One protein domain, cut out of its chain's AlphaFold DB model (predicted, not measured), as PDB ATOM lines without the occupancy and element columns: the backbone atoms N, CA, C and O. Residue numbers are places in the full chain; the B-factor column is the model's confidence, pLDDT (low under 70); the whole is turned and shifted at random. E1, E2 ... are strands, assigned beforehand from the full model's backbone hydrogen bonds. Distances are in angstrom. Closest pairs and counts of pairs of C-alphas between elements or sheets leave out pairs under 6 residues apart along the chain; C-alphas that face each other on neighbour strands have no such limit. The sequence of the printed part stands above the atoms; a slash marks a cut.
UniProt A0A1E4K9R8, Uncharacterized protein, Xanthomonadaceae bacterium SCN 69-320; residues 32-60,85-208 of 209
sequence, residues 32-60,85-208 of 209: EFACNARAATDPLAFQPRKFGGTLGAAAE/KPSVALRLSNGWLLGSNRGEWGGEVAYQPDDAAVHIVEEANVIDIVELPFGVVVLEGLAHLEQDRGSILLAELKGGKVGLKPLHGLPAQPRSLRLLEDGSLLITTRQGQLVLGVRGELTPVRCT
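This is residues 32 to 60 and 85 to 208 of the 209 residues of an uncharacterized protein of Xanthomonadaceae bacterium SCN 69-320 (UniProt A0A1E4K9R8). Three sheets make a stack, face to face in turn: the long, strongly twisted sheet E6 E7 E8 E9 is in the middle, with E2 E3 E4 E5 partly over one of its faces and the curled sheet of E1, E13, E12, E11 and E10 partly over the other. Residues 35 to 60, with no named element, run from E1 past E10 towards E2. The 153 printed residues hold no named helix and thirteen named strands, E1 to E13 in order along the chain, an all strand class. The first two sheets are all antiparallel, in the orders just written; the third is mixed, in the order E1 E13 E12 E11 E10. The whole is compact, with a radius of gyration of the C-alphas of 14.9 A, and spans 47 by 39 by 26 A.

E1, residues 32 to 34, begins at C-alpha 32 (199.067, 238.975, 292.477). After the cut come E2, residues 88 to 92, E3, 95 to 101, E4, 107 to 113, and E5, 119 to 123. E6 is residues 126 to 132, E7 135 to 144, 29.6 A long, E8 147 to 158, 33.5 A, and E9 161 to 170, 26.2 A. E8 begins at C-alpha 147 (204.359, 231.717, 265.054). E10 is residues 174 to 179, E11 185 to 189, E12 192 to 196 and E13 202 to 208, ending at C-alpha 208 (204.816, 241.672, 292.773).

E2 to E5, E6 to E9 and E10 to E13 are three meanders, each strand the antiparallel neighbour of the one before. N 90 and O 97 of the hairpin E2 and E3 are 2.8 A apart, within hydrogen-bond range, as are N 138 and O 153 of the hairpin E7 and E8, 2.8 A, and N 187 and O 194 of the hairpin E11 and E12, 2.8 A. E13 pairs staggered: residues 202 to 205 with E12, and 206 to 208 with E1, parallel, where N 33 and O 206 are 3.3 A apart. Between the sheets, the closest C-alphas of E3 and E6 are those of Asn 101 and Val 126, 5.2 A, and of E7 and E10 those of Gly 141 and Pro 174, 6.6 A. E2 and E10 are apart.

The C-alphas of Asp 115 and Thr 208 are the two farthest apart, 47.0 A. Residues 61 to 84 are not printed, and C-alphas 60 and 85 are 13.8 A apart across the cut. The links from E2 to E13 are tight. Confidence is low, with pLDDT under 70, at residues 37 to 60; the mean of the printed part is 83.6.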
ATOM      1  N   GLU A  32     197.795 238.534 291.909       74.94
ATOM      2  CA  GLU A  32     199.067 238.975 292.477       74.94
ATOM      3  C   GLU A  32     199.708 237.781 293.182       74.94
ATOM      4  O   GLU A  32     199.066 237.103 293.987       74.94
ATOM      5  N   PHE A  33     200.959 237.493 292.833       75.31
ATOM      6  CA  PHE A  33     201.670 236.323 293.331       75.31
ATOM      7  C   PHE A  33     203.078 236.726 293.762       75.31
ATOM      8  O   PHE A  33     203.811 237.366 293.001       75.31
ATOM      9  N   ALA A  34     203.468 236.339 294.978       77.56
ATOM     10  CA  ALA A  34     204.824 236.540 295.468       77.56
ATOM     11  C   ALA A  34     205.763 235.557 294.757       77.56
ATOM     12  O   ALA A  34     205.892 234.395 295.137       77.56
ATOM     13  N   CYS A  35     206.419 236.014 293.692       75.75
ATOM     14  CA  CYS A  35     207.318 235.197 292.877       75.75
ATOM     15  C   CYS A  35     208.743 235.155 293.449       75.75
ATOM     16  O   CYS A  35     209.724 235.381 292.724       75.75
ATOM     17  N   ASN A  36     208.854 234.897 294.753       77.62
ATOM     18  CA  ASN A  36     210.139 234.813 295.433       77.62
ATOM     19  C   ASN A  36     210.944 233.665 294.829       77.62
ATOM     20  O   ASN A  36     210.510 232.510 294.794       77.62
ATOM     21  N   ALA A  37     212.105 234.011 294.276       60.06
ATOM     22  CA  ALA A  37     213.009 233.017 293.733       60.06
ATOM     23  C   ALA A  37     213.525 232.154 294.879       60.06
ATOM     24  O   ALA A  37     213.968 232.685 295.897       60.06
ATOM     25  N   ARG A  38     213.548 230.838 294.673       59.25
ATOM     26  CA  ARG A  38     214.239 229.944 295.595       59.25
ATOM     27  C   ARG A  38     215.708 230.368 295.694       59.25
ATOM     28  O   ARG A  38     216.362 230.577 294.670       59.25
ATOM     29  N   ALA A  39     216.207 230.557 296.916       51.69
ATOM     30  CA  ALA A  39     217.556 231.069 297.146       51.69
ATOM     31  C   ALA A  39     218.607 230.189 296.453       51.69
ATOM     32  O   ALA A  39     218.625 228.981 296.655       51.69
ATOM     33  N   ALA A  40     219.525 230.799 295.696       49.22
ATOM     34  CA  ALA A  40     220.554 230.122 294.892       49.22
ATOM     35  C   ALA A  40     221.466 229.140 295.665       49.22
ATOM     36  O   ALA A  40     222.199 228.376 295.041       49.22
ATOM     37  N   THR A  41     221.456 229.190 296.999       44.41
ATOM     38  CA  THR A  41     222.202 228.306 297.906       44.41
ATOM     39  C   THR A  41     221.474 227.003 298.235       44.41
ATOM     40  O   THR A  41     222.061 226.132 298.872       44.41
ATOM     41  N   ASP A  42     220.205 226.862 297.851       44.59
ATOM     42  CA  ASP A  42     219.491 225.592 297.954       44.59
ATOM     43  C   ASP A  42     220.047 224.629 296.884       44.59
ATOM     44  O   ASP A  42     220.115 225.004 295.711       44.59
ATOM     45  N   PRO A  43     220.456 223.395 297.230       40.84
ATOM     46  CA  PRO A  43     220.899 222.402 296.247       40.84
ATOM     47  C   PRO A  43     219.821 222.037 295.205       40.84
ATOM     48  O   PRO A  43     220.151 221.452 294.175       40.84
ATOM     49  N   LEU A  44     218.558 222.407 295.446       42.59
ATOM     50  CA  LEU A  44     217.428 222.316 294.519       42.59
ATOM     51  C   LEU A  44     217.057 223.668 293.873       42.59
ATOM     52  O   LEU A  44     216.081 223.740 293.125       42.59
ATOM     53  N   ALA A  45     217.782 224.758 294.155       34.69
ATOM     54  CA  ALA A  45     217.512 226.045 293.528       34.69
ATOM     55  C   ALA A  45     217.911 226.048 292.054       34.69
ATOM     56  O   ALA A  45     219.075 225.916 291.667       34.69
ATOM     57  N   PHE A  46     216.900 226.297 291.232       43.09
ATOM     58  CA  PHE A  46     217.041 226.600 289.823       43.09
ATOM     59  C   PHE A  46     217.766 227.942 289.659       43.09
ATOM     60  O   PHE A  46     217.252 228.993 290.045       43.09
ATOM     61  N   GLN A  47     218.963 227.931 289.073       38.50
ATOM     62  CA  GLN A  47     219.641 229.171 288.692       38.50
ATOM     63  C   GLN A  47     218.860 229.804 287.526       38.50
ATOM     64  O   GLN A  47     218.682 229.130 286.512       38.50
ATOM     65  N   PRO A  48     218.395 231.066 287.604       37.03
ATOM     66  CA  PRO A  48     217.731 231.719 286.479       37.03
ATOM     67  C   PRO A  48     218.718 231.832 285.310       37.03
ATOM     68  O   PRO A  48     219.645 232.642 285.349       37.03
ATOM     69  N   ARG A  49     218.560 231.001 284.273       51.47
ATOM     70  CA  ARG A  49     219.464 230.985 283.114       51.47
ATOM     71  C   ARG A  49     218.788 231.585 281.885       51.47
ATOM     72  O   ARG A  49     217.624 231.326 281.600       51.47
ATOM     73  N   LYS A  50     219.536 232.416 281.155       37.94
ATOM     74  CA  LYS A  50     219.204 232.772 279.769       37.94
ATOM     75  C   LYS A  50     219.455 231.534 278.897       37.94
ATOM     76  O   LYS A  50     220.403 230.802 279.168       37.94
ATOM     77  N   PHE A  51     218.610 231.312 277.890       42.06
ATOM     78  CA  PHE A  51     218.700 230.186 276.947       42.06
ATOM     79  C   PHE A  51     220.120 229.878 276.467       42.06
ATOM     80  O   PHE A  51     220.875 230.799 276.163       42.06
ATOM     81  N   GLY A  52     220.435 228.583 276.341       34.72
ATOM     82  CA  GLY A  52     221.684 228.088 275.747       34.72
ATOM     83  C   GLY A  52     222.684 227.450 276.720       34.72
ATOM     84  O   GLY A  52     223.800 227.147 276.312       34.72
ATOM     85  N   GLY A  53     222.319 227.239 277.988       31.92
ATOM     86  CA  GLY A  53     223.142 226.508 278.956       31.92
ATOM     87  C   GLY A  53     222.424 225.269 279.486       31.92
ATOM     88  O   GLY A  53     221.337 225.398 280.040       31.92
ATOM     89  N   THR A  54     223.054 224.100 279.363       35.03
ATOM     90  CA  THR A  54     222.583 222.798 279.871       35.03
ATOM     91  C   THR A  54     222.125 222.887 281.332       35.03
ATOM     92  O   THR A  54     222.916 223.282 282.192       35.03
ATOM     93  N   LEU A  55     220.872 222.532 281.632       50.09
ATOM     94  CA  LEU A  55     220.330 222.285 282.979       50.09
ATOM     95  C   LEU A  55     219.943 220.808 283.115       50.09
ATOM     96  O   LEU A  55     219.465 220.205 282.161       50.09
ATOM     97  N   GLY A  56     220.173 220.285 284.318       35.50
ATOM     98  CA  GLY A  56     219.816 218.958 284.801       35.50
ATOM     99  C   GLY A  56     220.274 218.827 286.250       35.50
ATOM    100  O   GLY A  56     221.374 219.269 286.585       35.50
ATOM    101  N   ALA A  57     219.417 218.305 287.123       36.56
ATOM    102  CA  ALA A  57     219.751 217.980 288.503       36.56
ATOM    103  C   ALA A  57     221.015 217.098 288.564       36.56
ATOM    104  O   ALA A  57     221.139 216.148 287.799       36.56
ATOM    105  N   ALA A  58     221.926 217.432 289.485       34.03
ATOM    106  CA  ALA A  58     223.280 216.887 289.618       34.03
ATOM    107  C   ALA A  58     224.188 217.092 288.387       34.03
ATOM    108  O   ALA A  58     223.831 216.881 287.237       34.03
ATOM    109  N   ALA A  59     225.423 217.506 288.658       35.66
ATOM    110  CA  ALA A  59     226.478 217.763 287.685       35.66
ATOM    111  C   ALA A  59     227.034 216.479 287.028       35.66
ATOM    112  O   ALA A  59     228.248 216.314 286.920       35.66
ATOM    113  N   GLU A  60     226.173 215.557 286.604       45.91
ATOM    114  CA  GLU A  60     226.573 214.453 285.744       45.91
ATOM    115  C   GLU A  60     226.424 214.926 284.296       45.91
ATOM    116  O   GLU A  60     225.351 215.308 283.830       45.91
ATOM    117  N   LYS A  85     224.867 216.944 270.924       78.25
ATOM    118  CA  LYS A  85     224.717 217.122 272.366       78.25
ATOM    119  C   LYS A  85     223.315 217.642 272.655       78.25
ATOM    120  O   LYS A  85     222.941 218.658 272.065       78.25
ATOM    121  N   PRO A  86     222.567 217.013 273.575       84.81
ATOM    122  CA  PRO A  86     221.262 217.521 273.964       84.81
ATOM    123  C   PRO A  86     221.404 218.929 274.556       84.81
ATOM    124  O   PRO A  86     222.379 219.231 275.255       84.81
ATOM    125  N   SER A  87     220.433 219.800 274.279       84.00
ATOM    126  CA  SER A  87     220.399 221.149 274.851       84.00
ATOM    127  C   SER A  87     220.070 221.113 276.344       84.00
ATOM    128  O   SER A  87     220.564 221.949 277.105       84.00
ATOM    129  N   VAL A  88     219.275 220.127 276.764       87.06
ATOM    130  CA  VAL A  88     218.875 219.880 278.154       87.06
ATOM    131  C   VAL A  88     218.800 218.384 278.434       87.06
ATOM    132  O   VAL A  88     218.510 217.587 277.542       87.06
ATOM    133  N   ALA A  89     219.067 217.990 279.675       88.88
ATOM    134  CA  ALA A  89     219.025 216.591 280.074       88.88
ATOM    135  C   ALA A  89     218.618 216.467 281.542       88.88
ATOM    136  O   ALA A  89     219.133 217.186 282.394       88.88
ATOM    137  N   LEU A  90     217.739 215.520 281.846       89.00
ATOM    138  CA  LEU A  90     217.338 215.182 283.204       89.00
ATOM    139  C   LEU A  90     217.668 213.715 283.478       89.00
ATOM    140  O   LEU A  90     217.206 212.826 282.757       89.00
ATOM    141  N   ARG A  91     218.443 213.459 284.537       89.12
ATOM    142  CA  ARG A  91     218.669 212.097 285.022       89.12
ATOM    143  C   ARG A  91     217.392 211.572 285.671       89.12
ATOM    144  O   ARG A  91     216.854 212.192 286.581       89.12
ATOM    145  N   LEU A  92     216.944 210.413 285.215       87.56
ATOM    146  CA  LEU A  92     215.878 209.621 285.813       87.56
ATOM    147  C   LEU A  92     216.493 208.420 286.544       87.56
ATOM    148  O   LEU A  92     217.672 208.100 286.376       87.56
ATOM    149  N   SER A  93     215.693 207.723 287.347       87.06
ATOM    150  CA  SER A  93     216.162 206.551 288.102       87.06
ATOM    151  C   SER A  93     216.612 205.378 287.225       87.06
ATOM    152  O   SER A  93     217.309 204.498 287.718       87.06
ATOM    153  N   ASN A  94     216.199 205.349 285.958       88.88
ATOM    154  CA  ASN A  94     216.436 204.256 285.016       88.88
ATOM    155  C   ASN A  94     216.953 204.725 283.644       88.88
ATOM    156  O   ASN A  94     216.842 203.985 282.661       88.88
ATOM    157  N   GLY A  95     217.460 205.956 283.556       90.62
ATOM    158  CA  GLY A  95     217.974 206.513 282.312       90.62
ATOM    159  C   GLY A  95     218.044 208.034 282.304       90.62
ATOM    160  O   GLY A  95     218.065 208.687 283.346       90.62
ATOM    161  N   TRP A  96     218.043 208.609 281.108       92.38
ATOM    162  CA  TRP A  96     218.091 210.045 280.860       92.38
ATOM    163  C   TRP A  96     216.941 210.483 279.968       92.38
ATOM    164  O   TRP A  96     216.733 209.906 278.901       92.38
ATOM    165  N   LEU A  97     216.241 211.539 280.373       92.69
ATOM    166  CA  LEU A  97     215.351 212.277 279.486       92.69
ATOM    167  C   LEU A  97     216.137 213.424 278.857       92.69
ATOM    168  O   LEU A  97     216.705 214.252 279.565       92.69
ATOM    169  N   LEU A  98     216.193 213.449 277.536       92.50
ATOM    170  CA  LEU A  98     217.019 214.352 276.749       92.50
ATOM    171  C   LEU A  98     216.118 215.261 275.921       92.50
ATOM    172  O   LEU A  98     215.094 214.816 275.406       92.50
ATOM    173  N   GLY A  99     216.504 216.523 275.788       91.75
ATOM    174  CA  GLY A  99     215.815 217.495 274.956       91.75
ATOM    175  C   GLY A  99     216.771 218.174 273.991       91.75
ATOM    176  O   GLY A  99     217.890 218.527 274.370       91.75
ATOM    177  N   SER A 100     216.304 218.389 272.766       89.12
ATOM    178  CA  SER A 100     216.993 219.164 271.736       89.12
ATOM    179  C   SER A 100     216.078 220.243 271.173       89.12
ATOM    180  O   SER A 100     214.860 220.084 271.095       89.12
ATOM    181  N   ASN A 101     216.680 221.339 270.720       88.38
ATOM    182  CA  ASN A 101     215.976 222.419 270.044       88.38
ATOM    183  C   ASN A 101     216.867 223.021 268.967       88.38
ATOM    184  O   ASN A 101     217.912 223.601 269.262       88.38
ATOM    185  N   ARG A 102     216.428 222.884 267.719       88.25
ATOM    186  CA  ARG A 102     217.087 223.419 266.526       88.25
ATOM    187  C   ARG A 102     216.171 224.411 265.802       88.25
ATOM    188  O   ARG A 102     216.338 224.675 264.612       88.25
ATOM    189  N   GLY A 103     215.209 224.990 266.525       88.38
ATOM    190  CA  GLY A 103     214.295 226.008 266.025       88.38
ATOM    191  C   GLY A 103     213.443 225.497 264.868       88.38
ATOM    192  O   GLY A 103     212.670 224.549 265.004       88.38
ATOM    193  N   GLU A 104     213.567 226.131 263.706       86.75
ATOM    194  CA  GLU A 104     212.817 225.740 262.505       86.75
ATOM    195  C   GLU A 104     213.203 224.362 261.959       86.75
ATOM    196  O   GLU A 104     212.440 223.751 261.215       86.75
ATOM    197  N   TRP A 105     214.366 223.850 262.359       86.69
ATOM    198  CA  TRP A 105     214.863 222.531 261.969       86.69
ATOM    199  C   TRP A 105     214.381 221.418 262.914       86.69
ATOM    200  O   TRP A 105     214.807 220.264 262.808       86.69
ATOM    201  N   GLY A 106     213.465 221.769 263.820       87.69
ATOM    202  CA  GLY A 106     212.821 220.872 264.766       87.69
ATOM    203  C   GLY A 106     213.673 220.594 265.996       87.69
ATOM    204  O   GLY A 106     214.622 221.300 266.317       87.69
ATOM    205  N   GLY A 107     213.323 219.526 266.684       90.31
ATOM    206  CA  GLY A 107     213.979 219.055 267.889       90.31
ATOM    207  C   GLY A 107     213.302 217.767 268.321       90.31
ATOM    208  O   GLY A 107     212.418 217.258 267.623       90.31
ATOM    209  N   GLU A 108     213.694 217.255 269.473       93.00
ATOM    210  CA  GLU A 108     213.069 216.070 270.032       93.00
ATOM    211  C   GLU A 108     213.171 216.053 271.544       93.00
ATOM    212  O   GLU A 108     214.104 216.600 272.136       93.00
ATOM    213  N   VAL A 109     212.226 215.338 272.140       94.19
ATOM    214  CA  VAL A 109     212.459 214.640 273.393       94.19
ATOM    215  C   VAL A 109     212.915 213.232 273.056       94.19
ATOM    216  O   VAL A 109     212.262 212.518 272.292       94.19
ATOM    217  N   ALA A 110     214.015 212.809 273.656       93.00
ATOM    218  CA  ALA A 110     214.536 211.462 273.525       93.00
ATOM    219  C   ALA A 110     214.749 210.845 274.906       93.00
ATOM    220  O   ALA A 110     214.969 211.546 275.892       93.00
ATOM    221  N   TYR A 111     214.665 209.523 274.984       92.94
ATOM    222  CA  TYR A 111     214.899 208.790 276.217       92.94
ATOM    223  C   TYR A 111     216.028 207.791 276.014       92.94
ATOM    224  O   TYR A 111     215.993 206.986 275.079       92.94
ATOM    225  N   GLN A 112     217.025 207.850 276.894       91.00
ATOM    226  CA  GLN A 112     218.118 206.892 276.952       91.00
ATOM    227  C   GLN A 112     218.002 206.051 278.221       91.00
ATOM    228  O   GLN A 112     218.382 206.533 279.288       91.00
ATOM    229  N   PRO A 113     217.497 204.811 278.137       91.31
ATOM    230  CA  PRO A 113     217.595 203.864 279.241       91.31
ATOM    231  C   PRO A 113     219.062 203.602 279.607       91.31
ATOM    232  O   PRO A 113     219.935 203.665 278.742       91.31
ATOM    233  N   ASP A 114     219.338 203.260 280.866       89.56
ATOM    234  CA  ASP A 114     220.706 202.938 281.312       89.56
ATOM    235  C   ASP A 114     221.308 201.714 280.589       89.56
ATOM    236  O   ASP A 114     222.527 201.592 280.469       89.56
ATOM    237  N   ASP A 115     220.460 200.805 280.103       89.44
ATOM    238  CA  ASP A 115     220.819 199.514 279.511       89.44
ATOM    239  C   ASP A 115     220.466 199.389 278.018       89.44
ATOM    240  O   ASP A 115     220.625 198.316 277.431       89.44
ATOM    241  N   ALA A 116     220.004 200.470 277.382       87.31
ATOM    242  CA  ALA A 116     219.562 200.450 275.991       87.31
ATOM    243  C   ALA A 116     219.994 201.700 275.211       87.31
ATOM    244  O   ALA A 116     220.419 202.713 275.764       87.31
ATOM    245  N   ALA A 117     219.875 201.628 273.885       87.31
ATOM    246  CA  ALA A 117     220.110 202.781 273.023       87.31
ATOM    247  C   ALA A 117     219.045 203.871 273.245       87.31
ATOM    248  O   ALA A 117     217.902 203.569 273.614       87.31
ATOM    249  N   VAL A 118     219.401 205.133 272.962       87.56
ATOM    250  CA  VAL A 118     218.401 206.205 272.903       87.56
ATOM    251  C   VAL A 118     217.314 205.841 271.901       87.56
ATOM    252  O   VAL A 118     217.562 205.212 270.869       87.56
ATOM    253  N   HIS A 119     216.123 206.350 272.154       89.25
ATOM    254  CA  HIS A 119     215.088 206.469 271.145       89.25
ATOM    255  C   HIS A 119     214.389 207.816 271.274       89.25
ATOM    256  O   HIS A 119     214.298 208.391 272.361       89.25
ATOM    257  N   ILE A 120     213.892 208.316 270.146       91.94
ATOM    258  CA  ILE A 120     213.054 209.513 270.111       91.94
ATOM    259  C   ILE A 120     211.693 209.155 270.714       91.94
ATOM    260  O   ILE A 120     211.097 208.137 270.357       91.94
ATOM    261  N   VAL A 121     211.228 209.989 271.641       94.75
ATOM    262  CA  VAL A 121     209.910 209.881 272.274       94.75
ATOM    263  C   VAL A 121     208.899 210.732 271.510       94.75
ATOM    264  O   VAL A 121     207.818 210.251 271.186       94.75
ATOM    265  N   GLU A 122     209.258 211.980 271.200       94.81
ATOM    266  CA  GLU A 122     208.401 212.935 270.491       94.81
ATOM    267  C   GLU A 122     209.246 213.989 269.766       94.81
ATOM    268  O   GLU A 122     210.311 214.377 270.250       94.81
ATOM    269  N   GLU A 123     208.773 214.471 268.616       93.56
ATOM    270  CA  GLU A 123     209.352 215.638 267.947       93.56
ATOM    271  C   GLU A 123     208.858 216.921 268.627       93.56
ATOM    272  O   GLU A 123     207.666 217.215 268.621       93.56
ATOM    273  N   ALA A 124     209.774 217.691 269.211       92.56
ATOM    274  CA  ALA A 124     209.446 218.871 270.007       92.56
ATOM    275  C   ALA A 124     210.628 219.840 270.045       92.56
ATOM    276  O   ALA A 124     211.779 219.425 270.144       92.56
ATOM    277  N   ASN A 125     210.366 221.146 270.022       94.19
ATOM    278  CA  ASN A 125     211.423 222.145 270.213       94.19
ATOM    279  C   ASN A 125     211.639 222.382 271.708       94.19
ATOM    280  O   ASN A 125     211.077 223.318 272.284       94.19
ATOM    281  N   VAL A 126     212.429 221.509 272.337       94.69
ATOM    282  CA  VAL A 126     212.538 221.440 273.798       94.69
ATOM    283  C   VAL A 126     213.273 222.652 274.359       94.69
ATOM    284  O   VAL A 126     214.427 222.939 274.047       94.69
ATOM    285  N   ILE A 127     212.582 223.377 275.223       93.94
ATOM    286  CA  ILE A 127     213.111 224.514 275.962       93.94
ATOM    287  C   ILE A 127     213.814 224.039 277.232       93.94
ATOM    288  O   ILE A 127     214.951 224.440 277.474       93.94
ATOM    289  N   ASP A 128     213.137 223.221 278.039       93.81
ATOM    290  CA  ASP A 128     213.682 222.695 279.291       93.81
ATOM    291  C   ASP A 128     212.924 221.446 279.752       93.81
ATOM    292  O   ASP A 128     211.795 221.190 279.319       93.81
ATOM    293  N   ILE A 129     213.541 220.691 280.660       93.75
ATOM    294  CA  ILE A 129     212.963 219.522 281.320       93.75
ATOM    295  C   ILE A 129     213.074 219.745 282.827       93.75
ATOM    296  O   ILE A 129     214.171 219.885 283.365       93.75
ATOM    297  N   VAL A 130     211.937 219.770 283.519       92.31
ATOM    298  CA  VAL A 130     211.875 220.134 284.938       92.31
ATOM    299  C   VAL A 130     211.154 219.050 285.724       92.31
ATOM    300  O   VAL A 130     210.044 218.653 285.379       92.31
ATOM    301  N   GLU A 131     211.766 218.591 286.811       90.44
ATOM    302  CA  GLU A 131     211.092 217.748 287.794       90.44
ATOM    303  C   GLU A 131     210.328 218.621 288.796       90.44
ATOM    304  O   GLU A 131     210.898 219.502 289.442       90.44
ATOM    305  N   LEU A 132     209.023 218.380 288.908       90.50
ATOM    306  CA  LEU A 132     208.122 219.025 289.859       90.50
ATOM    307  C   LEU A 132     207.515 217.972 290.797       90.50
ATOM    308  O   LEU A 132     207.514 216.786 290.463       90.50
ATOM    309  N   PRO A 133     206.932 218.366 291.948       90.56
ATOM    310  CA  PRO A 133     206.385 217.407 292.914       90.56
ATOM    311  C   PRO A 133     205.344 216.428 292.349       90.56
ATOM    312  O   PRO A 133     205.174 215.339 292.890       90.56
ATOM    313  N   PHE A 134     204.640 216.802 291.276       93.19
ATOM    314  CA  PHE A 134     203.645 215.948 290.623       93.19
ATOM    315  C   PHE A 134     204.195 215.139 289.436       93.19
ATOM    316  O   PHE A 134     203.474 214.298 288.898       93.19
ATOM    317  N   GLY A 135     205.433 215.388 289.004       93.19
ATOM    318  CA  GLY A 135     206.058 214.680 287.893       93.19
ATOM    319  C   GLY A 135     207.040 215.525 287.088       93.19
ATOM    320  O   GLY A 135     207.261 216.707 287.347       93.19
ATOM    321  N   VAL A 136     207.621 214.888 286.077       95.25
ATOM    322  CA  VAL A 136     208.560 215.522 285.149       95.25
ATOM    323  C   VAL A 136     207.788 216.182 284.017       95.25
ATOM    324  O   VAL A 136     206.996 215.529 283.337       95.25
ATOM    325  N   VAL A 137     208.039 217.465 283.790       97.06
ATOM    326  CA  VAL A 137     207.455 218.223 282.685       97.06
ATOM    327  C   VAL A 137     208.509 218.597 281.657       97.06
ATOM    328  O   VAL A 137     209.643 218.930 281.996       97.06
ATOM    329  N   VAL A 138     208.111 218.571 280.392       97.50
ATOM    330  CA  VAL A 138     208.892 219.086 279.271       97.50
ATOM    331  C   VAL A 138     208.222 220.361 278.796       97.50
ATOM    332  O   VAL A 138     207.028 220.369 278.502       97.50
ATOM    333  N   LEU A 139     208.986 221.443 278.726       97.88
ATOM    334  CA  LEU A 139     208.537 222.676 278.106       97.88
ATOM    335  C   LEU A 139     209.082 222.725 276.692       97.88
ATOM    336  O   LEU A 139     210.277 222.532 276.479       97.88
ATOM    337  N   GLU A 140     208.224 223.037 275.734       97.19
ATOM    338  CA  GLU A 140     208.622 223.226 274.345       97.19
ATOM    339  C   GLU A 140     208.018 224.501 273.762       97.19
ATOM    340  O   GLU A 140     207.064 225.081 274.293       97.19
ATOM    341  N   GLY A 141     208.594 224.969 272.661       96.19
ATOM    342  CA  GLY A 141     208.008 226.067 271.915       96.19
ATOM    343  C   GLY A 141     208.867 226.579 270.774       96.19
ATOM    344  O   GLY A 141     210.081 226.380 270.723       96.19
ATOM    345  N   LEU A 142     208.216 227.311 269.878       94.88
ATOM    346  CA  LEU A 142     208.824 227.935 268.711       94.88
ATOM    347  C   LEU A 142     208.305 229.367 268.582       94.88
ATOM    348  O   LEU A 142     207.092 229.589 268.558       94.88
ATOM    349  N   ALA A 143     209.237 230.311 268.476       92.19
ATOM    350  CA  ALA A 143     208.963 231.697 268.135       92.19
ATOM    351  C   ALA A 143     209.708 232.057 266.842       92.19
ATOM    352  O   ALA A 143     210.901 232.365 266.877       92.19
ATOM    353  N   HIS A 144     209.017 231.997 265.705       90.56
ATOM    354  CA  HIS A 144     209.564 232.375 264.406       90.56
ATOM    355  C   HIS A 144     208.482 232.952 263.487       90.56
ATOM    356  O   HIS A 144     207.404 232.377 263.336       90.56
ATOM    357  N   LEU A 145     208.784 234.101 262.873       87.75
ATOM    358  CA  LEU A 145     207.846 234.902 262.077       87.75
ATOM    359  C   LEU A 145     206.526 235.150 262.830       87.75
ATOM    360  O   LEU A 145     206.527 235.770 263.893       87.75
ATOM    361  N   GLU A 146     205.412 234.683 262.271       85.88
ATOM    362  CA  GLU A 146     204.066 234.844 262.821       85.88
ATOM    363  C   GLU A 146     203.708 233.764 263.854       85.88
ATOM    364  O   GLU A 146     202.659 233.845 264.490       85.88
ATOM    365  N   GLN A 147     204.566 232.755 264.049       86.81
ATOM    366  CA  GLN A 147     204.359 231.717 265.054       86.81
ATOM    367  C   GLN A 147     205.050 232.099 266.358       86.81
ATOM    368  O   GLN A 147     206.262 232.305 266.397       86.81
ATOM    369  N   ASP A 148     204.283 232.135 267.441       95.25
ATOM    370  CA  ASP A 148     204.790 232.212 268.808       95.25
ATOM    371  C   ASP A 148     203.937 231.284 269.669       95.25
ATOM    372  O   ASP A 148     202.841 231.640 270.097       95.25
ATOM    373  N   ARG A 149     204.402 230.045 269.832       95.38
ATOM    374  CA  ARG A 149     203.666 228.988 270.531       95.38
ATOM    375  C   ARG A 149     204.556 228.281 271.534       95.38
ATOM    376  O   ARG A 149     205.758 228.124 271.313       95.38
ATOM    377  N   GLY A 150     203.940 227.796 272.600       97.56
ATOM    378  CA  GLY A 150     204.583 226.905 273.551       97.56
ATOM    379  C   GLY A 150     203.602 225.890 274.109       97.56
ATOM    380  O   GLY A 150     202.385 226.066 274.020       97.56
ATOM    381  N   SER A 151     204.135 224.833 274.698       98.31
ATOM    382  CA  SER A 151     203.342 223.847 275.416       98.31
ATOM    383  C   SER A 151     204.128 223.278 276.595       98.31
ATOM    384  O   SER A 151     205.348 223.431 276.701       98.31
ATOM    385  N   ILE A 152     203.388 222.676 277.519       98.56
ATOM    386  CA  ILE A 152     203.914 221.878 278.617       98.56
ATOM    387  C   ILE A 152     203.407 220.460 278.399       98.56
ATOM    388  O   ILE A 152     202.196 220.233 278.322       98.56
ATOM    389  N   LEU A 153     204.332 219.514 278.336       98.38
ATOM    390  CA  LEU A 153     204.064 218.087 278.251       98.38
ATOM    391  C   LEU A 153     204.407 217.444 279.596       98.38
ATOM    392  O   LEU A 153     205.380 217.827 280.242       98.38
ATOM    393  N   LEU A 154     203.619 216.466 280.029       97.94
ATOM    394  CA  LEU A 154     203.892 215.660 281.217       97.94
ATOM    395  C   LEU A 154     204.489 214.321 280.783       97.94
ATOM    396  O   LEU A 154     203.876 213.597 279.996       97.94
ATOM    397  N   ALA A 155     205.657 213.983 281.322       96.06
ATOM    398  CA  ALA A 155     206.274 212.684 281.114       96.06
ATOM    399  C   ALA A 155     205.533 211.597 281.900       96.06
ATOM    400  O   ALA A 155     205.345 211.680 283.114       96.06
ATOM    401  N   GLU A 156     205.124 210.548 281.194       95.00
ATOM    402  CA  GLU A 156     204.576 209.335 281.776       95.00
ATOM    403  C   GLU A 156     205.646 208.245 281.806       95.00
ATOM    404  O   GLU A 156     205.981 207.642 280.787       95.00
ATOM    405  N   LEU A 157     206.157 207.976 283.004       88.31
ATOM    406  CA  LEU A 157     207.148 206.938 283.272       88.31
ATOM    407  C   LEU A 157     206.415 205.650 283.667       88.31
ATOM    408  O   LEU A 157     205.922 205.533 284.790       88.31
ATOM    409  N   LYS A 158     206.287 204.686 282.748       86.44
ATOM    410  CA  LYS A 158     205.579 203.416 283.003       86.44
ATOM    411  C   LYS A 158     206.361 202.232 282.451       86.44
ATOM    412  O   LYS A 158     206.627 202.158 281.256       86.44
ATOM    413  N   GLY A 159     206.687 201.271 283.318       79.00
ATOM    414  CA  GLY A 159     207.297 199.998 282.910       79.00
ATOM    415  C   GLY A 159     208.611 200.161 282.139       79.00
ATOM    416  O   GLY A 159     208.813 199.475 281.142       79.00
ATOM    417  N   GLY A 160     209.455 201.112 282.548       78.06
ATOM    418  CA  GLY A 160     210.728 201.402 281.878       78.06
ATOM    419  C   GLY A 160     210.608 202.181 280.565       78.06
ATOM    420  O   GLY A 160     211.617 202.408 279.907       78.06
ATOM    421  N   LYS A 161     209.397 202.602 280.183       86.44
ATOM    422  CA  LYS A 161     209.142 203.430 279.001       86.44
ATOM    423  C   LYS A 161     208.775 204.849 279.409       86.44
ATOM    424  O   LYS A 161     208.123 205.053 280.437       86.44
ATOM    425  N   VAL A 162     209.156 205.796 278.559       93.44
ATOM    426  CA  VAL A 162     208.726 207.190 278.642       93.44
ATOM    427  C   VAL A 162     207.708 207.449 277.542       93.44
ATOM    428  O   VAL A 162     207.964 207.168 276.374       93.44
ATOM    429  N   GLY A 163     206.552 207.974 277.928       95.69
ATOM    430  CA  GLY A 163     205.631 208.653 277.026       95.69
ATOM    431  C   GLY A 163     205.504 210.121 277.410       95.69
ATOM    432  O   GLY A 163     205.873 210.513 278.516       95.69
ATOM    433  N   LEU A 164     204.946 210.925 276.517       97.00
ATOM    434  CA  LEU A 164     204.587 212.310 276.790       97.00
ATOM    435  C   LEU A 164     203.096 212.487 276.539       97.00
ATOM    436  O   LEU A 164     202.523 211.882 275.632       97.00
ATOM    437  N   LYS A 165     202.454 213.299 277.376       97.19
ATOM    438  CA  LYS A 165     201.080 213.740 277.149       97.19
ATOM    439  C   LYS A 165     200.979 215.254 277.279       97.19
ATOM    440  O   LYS A 165     201.636 215.817 278.157       97.19
ATOM    441  N   PRO A 166     200.122 215.917 276.490       97.94
ATOM    442  CA  PRO A 166     199.843 217.331 276.684       97.94
ATOM    443  C   PRO A 166     199.340 217.599 278.106       97.94
ATOM    444  O   PRO A 166     198.425 216.923 278.583       97.94
ATOM    445  N   LEU A 167     199.940 218.585 278.774       98.31
ATOM    446  CA  LEU A 167     199.481 219.094 280.064       98.31
ATOM    447  C   LEU A 167     198.810 220.459 279.888       98.31
ATOM    448  O   LEU A 167     197.653 220.606 280.267       98.31
ATOM    449  N   HIS A 168     199.501 221.423 279.265       98.56
ATOM    450  CA  HIS A 168     198.965 222.763 278.986       98.56
ATOM    451  C   HIS A 168     199.481 223.340 277.670       98.56
ATOM    452  O   HIS A 168     200.629 223.124 277.294       98.56
ATOM    453  N   GLY A 169     198.656 224.158 277.017       98.06
ATOM    454  CA  GLY A 169     199.125 225.101 276.002       98.06
ATOM    455  C   GLY A 169     199.631 226.387 276.655       98.06
ATOM    456  O   GLY A 169     199.083 226.832 277.664       98.06
ATOM    457  N   LEU A 170     200.659 226.999 276.071       97.62
ATOM    458  CA  LEU A 170     201.171 228.301 276.487       97.62
ATOM    459  C   LEU A 170     200.827 229.370 275.448       97.62
ATOM    460  O   LEU A 170     200.827 229.083 274.250       97.62
ATOM    461  N   PRO A 171     200.586 230.621 275.883       95.75
ATOM    462  CA  PRO A 171     200.228 231.708 274.972       95.75
ATOM    463  C   PRO A 171     201.367 232.095 274.015       95.75
ATOM    464  O   PRO A 171     201.122 232.711 272.984       95.75
ATOM    465  N   ALA A 172     202.608 231.756 274.364       96.38
ATOM    466  CA  ALA A 172     203.816 232.020 273.594       96.38
ATOM    467  C   ALA A 172     204.925 231.045 274.018       96.38
ATOM    468  O   ALA A 172     204.803 230.353 275.034       96.38
ATOM    469  N   GLN A 173     206.024 231.018 273.266       95.75
ATOM    470  CA  GLN A 173     207.225 230.270 273.619       95.75
ATOM    471  C   GLN A 173     207.709 230.680 275.028       95.75
ATOM    472  O   GLN A 173     207.807 231.884 275.324       95.75
ATOM    473  N   PRO A 174     208.040 229.713 275.908       95.31
ATOM    474  CA  PRO A 174     208.720 230.012 277.160       95.31
ATOM    475  C   PRO A 174     209.999 230.809 276.895       95.31
ATOM    476  O   PRO A 174     210.751 230.493 275.980       95.31
ATOM    477  N   ARG A 175     210.245 231.849 277.699       91.00
ATOM    478  CA  ARG A 175     211.409 232.748 277.620       91.00
ATOM    479  C   ARG A 175     212.338 232.706 278.832       91.00
ATOM    480  O   ARG A 175     213.505 233.079 278.752       91.00
ATOM    481  N   SER A 176     211.818 232.326 279.980       88.00
ATOM    482  CA  SER A 176     212.633 232.013 281.143       88.00
ATOM    483  C   SER A 176     211.804 231.204 282.113       88.00
ATOM    484  O   SER A 176     210.577 231.327 282.154       88.00
ATOM    485  N   LEU A 177     212.508 230.393 282.890       89.19
ATOM    486  CA  LEU A 177     211.940 229.537 283.909       89.19
ATOM    487  C   LEU A 177     212.574 229.879 285.251       89.19
ATOM    488  O   LEU A 177     213.725 230.326 285.318       89.19
ATOM    489  N   ARG A 178     211.807 229.716 286.322       88.62
ATOM    490  CA  ARG A 178     212.294 229.895 287.685       88.62
ATOM    491  C   ARG A 178     211.491 229.021 288.630       88.62
ATOM    492  O   ARG A 178     210.284 229.206 288.749       88.62
ATOM    493  N   LEU A 179     212.172 228.121 289.329       85.88
ATOM    494  CA  LEU A 179     211.569 227.392 290.439       85.88
ATOM    495  C   LEU A 179     211.364 228.352 291.619       85.88
ATOM    496  O   LEU A 179     212.290 229.061 292.028       85.88
ATOM    497  N   LEU A 180     210.142 228.399 292.131       87.00
ATOM    498  CA  LEU A 180     209.765 229.196 293.290       87.00
ATOM    499  C   LEU A 180     210.009 228.402 294.583       87.00
ATOM    500  O   LEU A 180     210.258 227.194 294.561       87.00
ATOM    501  N   GLU A 181     209.988 229.092 295.723       85.75
ATOM    502  CA  GLU A 181     210.227 228.483 297.042       85.75
ATOM    503  C   GLU A 181     209.225 227.377 297.387       85.75
ATOM    504  O   GLU A 181     209.589 226.383 298.014       85.75
ATOM    505  N   ASP A 182     207.981 227.519 296.933       87.00
ATOM    506  CA  ASP A 182     206.915 226.538 297.136       87.00
ATOM    507  C   ASP A 182     207.026 225.308 296.213       87.00
ATOM    508  O   ASP A 182     206.219 224.387 296.316       87.00
ATOM    509  N   GLY A 183     208.030 225.271 295.328       87.19
ATOM    510  CA  GLY A 183     208.242 224.200 294.356       87.19
ATOM    511  C   GLY A 183     207.436 224.344 293.064       87.19
ATOM    512  O   GLY A 183     207.510 223.457 292.216       87.19
ATOM    513  N   SER A 184     206.681 225.431 292.894       93.50
ATOM    514  CA  SER A 184     206.040 225.766 291.622       93.50
ATOM    515  C   SER A 184     207.042 226.353 290.621       93.50
ATOM    516  O   SER A 184     208.141 226.788 290.981       93.50
ATOM    517  N   LEU A 185     206.677 226.365 289.340       94.19
ATOM    518  CA  LEU A 185     207.515 226.877 288.260       94.19
ATOM    519  C   LEU A 185     206.921 228.163 287.684       94.19
ATOM    520  O   LEU A 185     205.874 228.140 287.038       94.19
ATOM    521  N   LEU A 186     207.625 229.279 287.854       95.00
ATOM    522  CA  LEU A 186     207.336 230.511 287.135       95.00
ATOM    523  C   LEU A 186     207.865 230.409 285.703       95.00
ATOM    524  O   LEU A 186     209.064 230.241 285.473       95.00
ATOM    525  N   ILE A 187     206.962 230.587 284.749       95.38
ATOM    526  CA  ILE A 187     207.198 230.572 283.312       95.38
ATOM    527  C   ILE A 187     206.953 231.984 282.796       95.38
ATOM    528  O   ILE A 187     205.844 232.512 282.873       95.38
ATOM    529  N   THR A 188     207.983 232.619 282.246       94.56
ATOM    530  CA  THR A 188     207.834 233.915 281.575       94.56
ATOM    531  C   THR A 188     207.775 233.693 280.077       94.56
ATOM    532  O   THR A 188     208.633 233.012 279.530       94.56
ATOM    533  N   THR A 189     206.803 234.294 279.402       95.12
ATOM    534  CA  THR A 189     206.682 234.310 277.936       95.12
ATOM    535  C   THR A 189     206.702 235.757 277.434       95.12
ATOM    536  O   THR A 189     206.784 236.701 278.224       95.12
ATOM    537  N   ARG A 190     206.594 235.977 276.117       91.62
ATOM    538  CA  ARG A 190     206.369 237.334 275.577       91.62
ATOM    539  C   ARG A 190     205.027 237.937 275.967       91.62
ATOM    540  O   ARG A 190     204.901 239.157 275.951       91.62
ATOM    541  N   GLN A 191     204.042 237.094 276.256       93.50
ATOM    542  CA  GLN A 191     202.652 237.499 276.450       93.50
ATOM    543  C   GLN A 191     202.250 237.561 277.929       93.50
ATOM    544  O   GLN A 191     201.114 237.894 278.246       93.50
ATOM    545  N   GLY A 192     203.177 237.270 278.844       91.56
ATOM    546  CA  GLY A 192     202.939 237.360 280.279       91.56
ATOM    547  C   GLY A 192     203.674 236.291 281.073       91.56
ATOM    548  O   GLY A 192     204.491 235.534 280.538       91.56
ATOM    549  N   GLN A 193     203.368 236.252 282.365       94.31
ATOM    550  CA  GLN A 193     203.906 235.291 283.316       94.31
ATOM    551  C   GLN A 193     202.824 234.292 283.714       94.31
ATOM    552  O   GLN A 193     201.659 234.654 283.888       94.31
ATOM    553  N   LEU A 194     203.224 233.036 283.859       96.38
ATOM    554  CA  LEU A 194     202.372 231.949 284.311       96.38
ATOM    555  C   LEU A 194     203.096 231.188 285.418       96.38
ATOM    556  O   LEU A 194     204.313 231.037 285.361       96.38
ATOM    557  N   VAL A 195     202.361 230.690 286.401       96.25
ATOM    558  CA  VAL A 195     202.875 229.753 287.402       96.25
ATOM    559  C   VAL A 195     202.264 228.390 287.130       96.25
ATOM    560  O   VAL A 195     201.040 228.253 287.110       96.25
ATOM    561  N   LEU A 196     203.123 227.395 286.909       97.38
ATOM    562  CA  LEU A 196     202.759 225.987 286.949       97.38
ATOM    563  C   LEU A 196     202.917 225.505 288.392       97.38
ATOM    564  O   LEU A 196     204.034 225.342 288.888       97.38
ATOM    565  N   GLY A 197     201.791 225.332 289.072       95.44
ATOM    566  CA  GLY A 197     201.734 224.946 290.470       95.44
ATOM    567  C   GLY A 197     202.123 223.489 290.711       95.44
ATOM    568  O   GLY A 197     202.229 222.667 289.799       95.44
ATOM    569  N   VAL A 198     202.323 223.154 291.984       94.94
ATOM    570  CA  VAL A 198     202.810 221.834 292.420       94.94
ATOM    571  C   VAL A 198     201.810 220.696 292.214       94.94
ATOM    572  O   VAL A 198     202.160 219.541 292.446       94.94
ATOM    573  N   ARG A 199     200.574 220.990 291.792       95.50
ATOM    574  CA  ARG A 199     199.572 219.985 291.404       95.50
ATOM    575  C   ARG A 199     199.280 220.013 289.901       95.50
ATOM    576  O   ARG A 199     198.353 219.342 289.453       95.50
ATOM    577  N   GLY A 200     200.079 220.748 289.130       96.12
ATOM    578  CA  GLY A 200     199.959 220.848 287.681       96.12
ATOM    579  C   GLY A 200     198.924 221.863 287.203       96.12
ATOM    580  O   GLY A 200     198.598 221.870 286.023       96.12
ATOM    581  N   GLU A 201     198.393 222.719 288.072       96.81
ATOM    582  CA  GLU A 201     197.555 223.857 287.701       96.81
ATOM    583  C   GLU A 201     198.387 224.966 287.044       96.81
ATOM    584  O   GLU A 201     199.484 225.272 287.501       96.81
ATOM    585  N   LEU A 202     197.872 225.591 285.980       97.38
ATOM    586  CA  LEU A 202     198.545 226.698 285.298       97.38
ATOM    587  C   LEU A 202     197.757 227.989 285.505       97.38
ATOM    588  O   LEU A 202     196.613 228.102 285.064       97.38
ATOM    589  N   THR A 203     198.381 228.968 286.158       96.00
ATOM    590  CA  THR A 203     197.728 230.232 286.523       96.00
ATOM    591  C   THR A 203     198.478 231.416 285.919       96.00
ATOM    592  O   THR A 203     199.678 231.547 286.160       96.00
ATOM    593  N   PRO A 204     197.822 232.303 285.151       95.06
ATOM    594  CA  PRO A 204     198.408 233.579 284.759       95.06
ATOM    595  C   PRO A 204     198.620 234.461 285.995       95.06
ATOM    596  O   PRO A 204     197.693 234.666 286.779       95.06
ATOM    597  N   VAL A 205     199.822 235.009 286.159       92.56
ATOM    598  CA  VAL A 205     200.180 235.805 287.341       92.56
ATOM    599  C   VAL A 205     200.768 237.153 286.958       92.56
ATOM    600  O   VAL A 205     201.294 237.347 285.860       92.56
ATOM    601  N   ARG A 206     200.731 238.083 287.912       88.12
ATOM    602  CA  ARG A 206     201.603 239.254 287.920       88.12
ATOM    603  C   ARG A 206     202.481 239.172 289.158       88.12
ATOM    604  O   ARG A 206     201.977 239.272 290.274       88.12
ATOM    605  N   CYS A 207     203.780 238.989 288.952       81.44
ATOM    606  CA  CYS A 207     204.717 238.977 290.063       81.44
ATOM    607  C   CYS A 207     204.804 240.372 290.687       81.44
ATOM    608  O   CYS A 207     205.098 241.348 289.991       81.44
ATOM    609  N   THR A 208     204.553 240.461 291.989       77.56
ATOM    610  CA  THR A 208     204.816 241.672 292.773       77.56
ATOM    611  C   THR A 208     206.256 241.631 293.304       77.56
ATOM    612  O   THR A 208     206.720 240.536 293.636       77.56
TER     613      THR A 208